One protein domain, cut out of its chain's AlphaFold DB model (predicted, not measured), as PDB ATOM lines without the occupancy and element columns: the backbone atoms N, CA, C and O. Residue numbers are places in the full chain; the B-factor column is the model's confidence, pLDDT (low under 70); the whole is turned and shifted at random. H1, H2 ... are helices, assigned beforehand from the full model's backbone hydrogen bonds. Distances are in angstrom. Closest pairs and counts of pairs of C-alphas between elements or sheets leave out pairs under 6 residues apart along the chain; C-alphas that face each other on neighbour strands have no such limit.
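Overview. This is residues 120 to 172 of the 179 residues of an uncharacterized protein of Penicillium camemberti FM 013 (UniProt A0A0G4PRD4). A flat, loosely folded chain has its longest helix, H3, along one edge, with the short H2 between H3 and a loop, residues 139 to 146, that sticks out. H1 lies at the far end of the long axis, joined to H2 by a long link. The 53 printed residues hold three named helices, H1, H2, H3 in chain order, and no named strand; the class is all helix, with 23 residues in helices, under half. The whole is only just loose, close to compact, with a radius of gyration of the C-alphas of 12.3 A and spans of 35 by 30 by 12 A.

Along the chain. H3, residues 161 to 171, measures 15.6 A from first to last C-alpha and ends at C-alpha 171 (38.830, 40.603, -60.410). H2, residues 147 to 151, measures 8.0 A. H1, residues 120 to 126, measures 9.7 A and begins at C-alpha 120 (27.518, 29.366, -28.896).

Arrangement. H3 and H2 are only just apart, their closest C-alphas 8.3 A from each other. H1 is apart from H2 and H3. Every O i to N i+4 pair is within hydrogen-bond range in H1 and H3; in H2 0 of 1 is, beside 2 of 2 O i to N i+3 pairs.

Size, cuts and confidence. The C-alphas of Lys 121 and Asp 170, the two farthest apart, are 36.4 A from each other. The printed part has no cut. The link from H1 to H2, 20 residues, is long. Residues 143 and 172 have pLDDT under 70.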
ATOM      1  N   ASP A 120      28.011  29.996 -27.667       96.75
ATOM      2  CA  ASP A 120      27.518  29.366 -28.896       96.75
ATOM      3  C   ASP A 120      26.304  30.099 -29.464       96.75
ATOM      4  O   ASP A 120      26.195  30.289 -30.671       96.75
ATOM      5  N   LYS A 121      25.415  30.601 -28.599       97.75
ATOM      6  CA  LYS A 121      24.292  31.447 -29.021       97.75
ATOM      7  C   LYS A 121      24.757  32.775 -29.608       97.75
ATOM      8  O   LYS A 121      24.124  33.258 -30.541       97.75
ATOM      9  N   LEU A 122      25.836  33.366 -29.091       96.75
ATOM     10  CA  LEU A 122      26.425  34.572 -29.676       96.75
ATOM     11  C   LEU A 122      27.007  34.280 -31.066       96.75
ATOM     12  O   LEU A 122      26.756  35.043 -31.997       96.75
ATOM     13  N   ILE A 123      27.736  33.172 -31.218       95.81
ATOM     14  CA  ILE A 123      28.296  32.754 -32.510       95.81
ATOM     15  C   ILE A 123      27.179  32.443 -33.513       95.81
ATOM     16  O   ILE A 123      27.203  32.953 -34.631       95.81
ATOM     17  N   ALA A 124      26.162  31.681 -33.106       95.62
ATOM     18  CA  ALA A 124      25.004  31.370 -33.938       95.62
ATOM     19  C   ALA A 124      24.229  32.631 -34.338       95.62
ATOM     20  O   ALA A 124      23.829  32.769 -35.491       95.62
ATOM     21  N   TRP A 125      24.060  33.581 -33.412       95.88
ATOM     22  CA  TRP A 125      23.467  34.879 -33.719       95.88
ATOM     23  C   TRP A 125      24.280  35.615 -34.789       95.88
ATOM     24  O   TRP A 125      23.701  36.052 -35.779       95.88
ATOM     25  N   ALA A 126      25.606  35.697 -34.638       94.94
ATOM     26  CA  ALA A 126      26.491  36.380 -35.585       94.94
ATOM     27  C   ALA A 126      26.535  35.713 -36.973       94.94
ATOM     28  O   ALA A 126      26.758  36.398 -37.968       94.94
ATOM     29  N   LYS A 127      26.313  34.395 -37.044       92.81
ATOM     30  CA  LYS A 127      26.308  33.590 -38.277       92.81
ATOM     31  C   LYS A 127      24.920  33.322 -38.859       92.81
ATOM     32  O   LYS A 127      24.783  32.537 -39.793       92.81
ATOM     33  N   HIS A 128      23.884  33.973 -38.336       94.88
ATOM     34  CA  HIS A 128      22.545  33.880 -38.905       94.88
ATOM     35  C   HIS A 128      22.520  34.441 -40.343       94.88
ATOM     36  O   HIS A 128      23.109  35.505 -40.553       94.88
ATOM     37  N   PRO A 129      21.811  33.812 -41.305       92.81
ATOM     38  CA  PRO A 129      21.772  34.249 -42.705       92.81
ATOM     39  C   PRO A 129      21.515  35.751 -42.909       92.81
ATOM     40  O   PRO A 129      22.240  36.379 -43.665       92.81
ATOM     41  N   ASP A 130      20.581  36.345 -42.160       93.62
ATOM     42  CA  ASP A 130      20.249  37.782 -42.239       93.62
ATOM     43  C   ASP A 130      21.376  38.755 -41.824       93.62
ATOM     44  O   ASP A 130      21.195  39.970 -41.904       93.62
ATOM     45  N   ARG A 131      22.494  38.267 -41.267       93.25
ATOM     46  CA  ARG A 131      23.586  39.126 -40.769       93.25
ATOM     47  C   ARG A 131      24.996  38.572 -40.949       93.25
ATOM     48  O   ARG A 131      25.943  39.229 -40.515       93.25
ATOM     49  N   ASP A 132      25.159  37.378 -41.520       94.88
ATOM     50  CA  ASP A 132      26.493  36.821 -41.740       94.88
ATOM     51  C   ASP A 132      27.239  37.682 -42.761       94.88
ATOM     52  O   ASP A 132      26.853  37.791 -43.922       94.88
ATOM     53  N   ALA A 133      28.346  38.275 -42.322       95.25
ATOM     54  CA  ALA A 133      29.187  39.122 -43.154       95.25
ATOM     55  C   ALA A 133      30.036  38.334 -44.165       95.25
ATOM     56  O   ALA A 133      30.899  38.924 -44.807       95.25
ATOM     57  N   CYS A 134      29.881  37.008 -44.265       93.62
ATOM     58  CA  CYS A 134      30.708  36.160 -45.128       93.62
ATOM     59  C   CYS A 134      32.211  36.261 -44.804       93.62
ATOM     60  O   CYS A 134      33.075  36.080 -45.661       93.62
ATOM     61  N   TYR A 135      32.515  36.591 -43.546       92.81
ATOM     62  CA  TYR A 135      33.853  36.930 -43.088       92.81
ATOM     63  C   TYR A 135      34.629  35.695 -42.607       92.81
ATOM     64  O   TYR A 135      34.133  34.954 -41.748       92.81
ATOM     65  N   LYS A 136      35.877  35.538 -43.067       89.56
ATOM     66  CA  LYS A 136      36.912  34.704 -42.433       89.56
ATOM     67  C   LYS A 136      38.144  35.556 -42.099       89.56
ATOM     68  O   LYS A 136      38.622  36.366 -42.893       89.56
ATOM     69  N   ARG A 137      38.686  35.351 -40.893       82.12
ATOM     70  CA  ARG A 137      39.895  36.043 -40.416       82.12
ATOM     71  C   ARG A 137      41.164  35.561 -41.136       82.12
ATOM     72  O   ARG A 137      42.038  36.391 -41.384       82.12
ATOM     73  N   GLY A 138      41.246  34.278 -41.488       74.94
ATOM     74  CA  GLY A 138      42.477  33.659 -41.991       74.94
ATOM     75  C   GLY A 138      43.538  33.501 -40.894       74.94
ATOM     76  O   GLY A 138      43.201  33.465 -39.712       74.94
ATOM     77  N   ASN A 139      44.807  33.417 -41.294       76.12
ATOM     78  CA  ASN A 139      45.959  33.361 -40.393       76.12
ATOM     79  C   ASN A 139      46.280  34.765 -39.839       76.12
ATOM     80  O   ASN A 139      46.403  35.726 -40.598       76.12
ATOM     81  N   ASP A 140      46.436  34.896 -38.519       71.06
ATOM     82  CA  ASP A 140      46.793  36.171 -37.878       71.06
ATOM     83  C   ASP A 140      48.228  36.629 -38.175       71.06
ATOM     84  O   ASP A 140      48.514  37.825 -38.092       71.06
ATOM     85  N   TYR A 141      49.110  35.707 -38.564       72.06
ATOM     86  CA  TYR A 141      50.500  35.992 -38.926       72.06
ATOM     87  C   TYR A 141      50.684  36.295 -40.418       72.06
ATOM     88  O   TYR A 141      51.669  36.918 -40.802       72.06
ATOM     89  N   GLU A 142      49.717  35.900 -41.246       71.31
ATOM     90  CA  GLU A 142      49.733  36.082 -42.699       71.31
ATOM     91  C   GLU A 142      48.385  36.661 -43.144       71.31
ATOM     92  O   GLU A 142      47.500  35.934 -43.611       71.31
ATOM     93  N   PRO A 143      48.170  37.974 -42.943       69.69
ATOM     94  CA  PRO A 143      46.926  38.600 -43.346       69.69
ATOM     95  C   PRO A 143      46.774  38.555 -44.876       69.69
ATOM     96  O   PRO A 143      47.769  38.640 -45.598       69.69
ATOM     97  N   PRO A 144      45.533  38.481 -45.390       73.88
ATOM     98  CA  PRO A 144      45.292  38.567 -46.820       73.88
ATOM     99  C   PRO A 144      45.812  39.890 -47.382       73.88
ATOM    100  O   PRO A 144      45.780  40.923 -46.703       73.88
ATOM    101  N   LEU A 145      46.246  39.842 -48.643       76.69
ATOM    102  CA  LEU A 145      46.796  40.989 -49.366       76.69
ATOM    103  C   LEU A 145      45.797  42.148 -49.435       76.69
ATOM    104  O   LEU A 145      46.190  43.304 -49.281       76.69
ATOM    105  N   HIS A 146      44.508  41.846 -49.618       83.62
ATOM    106  CA  HIS A 146      43.454  42.849 -49.654       83.62
ATOM    107  C   HIS A 146      42.436  42.596 -48.546       83.62
ATOM    108  O   HIS A 146      42.034  41.470 -48.260       83.62
ATOM    109  N   SER A 147      41.960  43.676 -47.926       85.06
ATOM    110  CA  SER A 147      40.934  43.599 -46.880       85.06
ATOM    111  C   SER A 147      39.648  42.929 -47.367       85.06
ATOM    112  O   SER A 147      39.000  42.233 -46.585       85.06
ATOM    113  N   ILE A 148      39.304  43.114 -48.647       88.38
ATOM    114  CA  ILE A 148      38.106  42.545 -49.268       88.38
ATOM    115  C   ILE A 148      38.141  41.014 -49.320       88.38
ATOM    116  O   ILE A 148      37.093  40.389 -49.187       88.38
ATOM    117  N   ASP A 149      39.327  40.404 -49.394       86.69
ATOM    118  CA  ASP A 149      39.493  38.945 -49.483       86.69
ATOM    119  C   ASP A 149      38.947  38.231 -48.234       86.69
ATOM    120  O   ASP A 149      38.568  37.065 -48.285       86.69
ATOM    121  N   ARG A 150      38.833  38.944 -47.104       88.81
ATOM    122  CA  ARG A 150      38.238  38.415 -45.867       88.81
ATOM    123  C   ARG A 150      36.746  38.123 -45.998       88.81
ATOM    124  O   ARG A 150      36.241  37.350 -45.198       88.81
ATOM    125  N   TYR A 151      36.055  38.728 -46.962       92.19
ATOM    126  CA  TYR A 151      34.599  38.655 -47.130       92.19
ATOM    127  C   TYR A 151      34.172  37.693 -48.250       92.19
ATOM    128  O   TYR A 151      33.022  37.696 -48.678       92.19
ATOM    129  N   ALA A 152      35.098  36.871 -48.739       90.62
ATOM    130  CA  ALA A 152      34.899  35.996 -49.886       90.62
ATOM    131  C   ALA A 152      34.272  34.630 -49.548       90.62
ATOM    132  O   ALA A 152      34.440  33.671 -50.296       90.62
ATOM    133  N   PHE A 153      33.578  34.508 -48.412       91.31
ATOM    134  CA  PHE A 153      33.180  33.210 -47.856       91.31
ATOM    135  C   PHE A 153      31.685  33.108 -47.563       91.31
ATOM    136  O   PHE A 153      31.283  32.524 -46.556       91.31
ATOM    137  N   CYS A 154      30.845  33.684 -48.423       93.31
ATOM    138  CA  CYS A 154      29.409  33.466 -48.316       93.31
ATOM    139  C   CYS A 154      29.104  31.984 -48.577       93.31
ATOM    140  O   CYS A 154      29.663  31.409 -49.514       93.31
ATOM    141  N   PRO A 155      28.217  31.345 -47.796       92.00
ATOM    142  CA  PRO A 155      27.748  30.008 -48.130       92.00
ATOM    143  C   PRO A 155      26.876  30.055 -49.399       92.00
ATOM    144  O   PRO A 155      26.211  31.067 -49.624       92.00
ATOM    145  N   PRO A 156      26.781  28.966 -50.188       91.94
ATOM    146  CA  PRO A 156      25.935  28.921 -51.388       91.94
ATOM    147  C   PRO A 156      24.453  29.244 -51.144       91.94
ATOM    148  O   PRO A 156      23.748  29.654 -52.058       91.94
ATOM    149  N   SER A 157      23.974  29.060 -49.911       91.31
ATOM    150  CA  SER A 157      22.611  29.401 -49.492       91.31
ATOM    151  C   SER A 157      22.401  30.889 -49.183       91.31
ATOM    152  O   SER A 157      21.272  31.289 -48.920       91.31
ATOM    153  N   SER A 158      23.463  31.698 -49.136       94.44
ATOM    154  CA  SER A 158      23.373  33.138 -48.873       94.44
ATOM    155  C   SER A 158      22.860  33.881 -50.104       94.44
ATOM    156  O   SER A 158      23.330  33.650 -51.217       94.44
ATOM    157  N   GLU A 159      21.973  34.857 -49.899       93.94
ATOM    158  CA  GLU A 159      21.531  35.769 -50.961       93.94
ATOM    159  C   GLU A 159      22.676  36.617 -51.543       93.94
ATOM    160  O   GLU A 159      22.596  37.082 -52.679       93.94
ATOM    161  N   HIS A 160      23.770  36.792 -50.793       94.69
ATOM    162  CA  HIS A 160      24.944  37.551 -51.226       94.69
ATOM    163  C   HIS A 160      25.925  36.717 -52.057       94.69
ATOM    164  O   HIS A 160      26.794  37.290 -52.720       94.69
ATOM    165  N   PHE A 161      25.788  35.384 -52.064       94.31
ATOM    166  CA  PHE A 161      26.704  34.486 -52.767       94.31
ATOM    167  C   PHE A 161      26.868  34.833 -54.257       94.31
ATOM    168  O   PHE A 161      28.012  34.980 -54.682       94.31
ATOM    169  N   PRO A 162      25.801  35.071 -55.054       94.69
ATOM    170  CA  PRO A 162      25.960  35.353 -56.482       94.69
ATOM    171  C   PRO A 162      26.767  36.629 -56.761       94.69
ATOM    172  O   PRO A 162      27.651  36.630 -57.617       94.69
ATOM    173  N   ILE A 163      26.495  37.707 -56.016       94.56
ATOM    174  CA  ILE A 163      27.182  38.998 -56.185       94.56
ATOM    175  C   ILE A 163      28.644  38.883 -55.745       94.56
ATOM    176  O   ILE A 163      29.539  39.353 -56.447       94.56
ATOM    177  N   MET A 164      28.895  38.232 -54.604       93.00
ATOM    178  CA  MET A 164      30.245  37.975 -54.106       93.00
ATOM    179  C   MET A 164      31.057  37.150 -55.115       93.00
ATOM    180  O   MET A 164      32.156  37.555 -55.490       93.00
ATOM    181  N   SER A 165      30.526  36.015 -55.581       91.44
ATOM    182  CA  SER A 165      31.216  35.145 -56.536       91.44
ATOM    183  C   SER A 165      31.547  35.879 -57.832       91.44
ATOM    184  O   SER A 165      32.681  35.787 -58.298       91.44
ATOM    185  N   GLN A 166      30.605  36.652 -58.382       91.94
ATOM    186  CA  GLN A 166      30.846  37.451 -59.584       91.94
ATOM    187  C   GLN A 166      31.987  38.456 -59.379       91.94
ATOM    188  O   GLN A 166      32.898  38.529 -60.201       91.94
ATOM    189  N   TYR A 167      31.986  39.175 -58.250       91.56
ATOM    190  CA  TYR A 167      33.035  40.142 -57.926       91.56
ATOM    191  C   TYR A 167      34.437  39.515 -57.943       91.56
ATOM    192  O   TYR A 167      35.355  40.074 -58.547       91.56
ATOM    193  N   PHE A 168      34.618  38.357 -57.301       88.50
ATOM    194  CA  PHE A 168      35.932  37.710 -57.232       88.50
ATOM    195  C   PHE A 168      36.336  37.026 -58.549       88.50
ATOM    196  O   PHE A 168      37.525  37.037 -58.874       88.50
ATOM    197  N   MET A 169      35.377  36.520 -59.340       86.44
ATOM    198  CA  MET A 169      35.638  35.996 -60.690       86.44
ATOM    199  C   MET A 169      36.161  37.084 -61.636       86.44
ATOM    200  O   MET A 169      37.184  36.881 -62.285       86.44
ATOM    201  N   ASP A 170      35.521  38.257 -61.664       86.81
ATOM    202  CA  ASP A 170      35.899  39.352 -62.573       86.81
ATOM    203  C   ASP A 170      37.246  39.991 -62.216       86.81
ATOM    204  O   ASP A 170      37.954  40.513 -63.077       86.81
ATOM    205  N   ARG A 171      37.606  39.974 -60.928       82.31
ATOM    206  CA  ARG A 171      38.830  40.603 -60.410       82.31
ATOM    207  C   ARG A 171      40.039  39.660 -60.382       82.31
ATOM    208  O   ARG A 171      41.147  40.135 -60.152       82.31
ATOM    209  N   GLY A 172      39.845  38.360 -60.626       64.94
ATOM    210  CA  GLY A 172      40.926  37.372 -60.729       64.94
ATOM    211  C   GLY A 172      41.559  36.950 -59.397       64.94
ATOM    212  O   GLY A 172      42.699  36.485 -59.389       64.94
TER     213      GLY A 172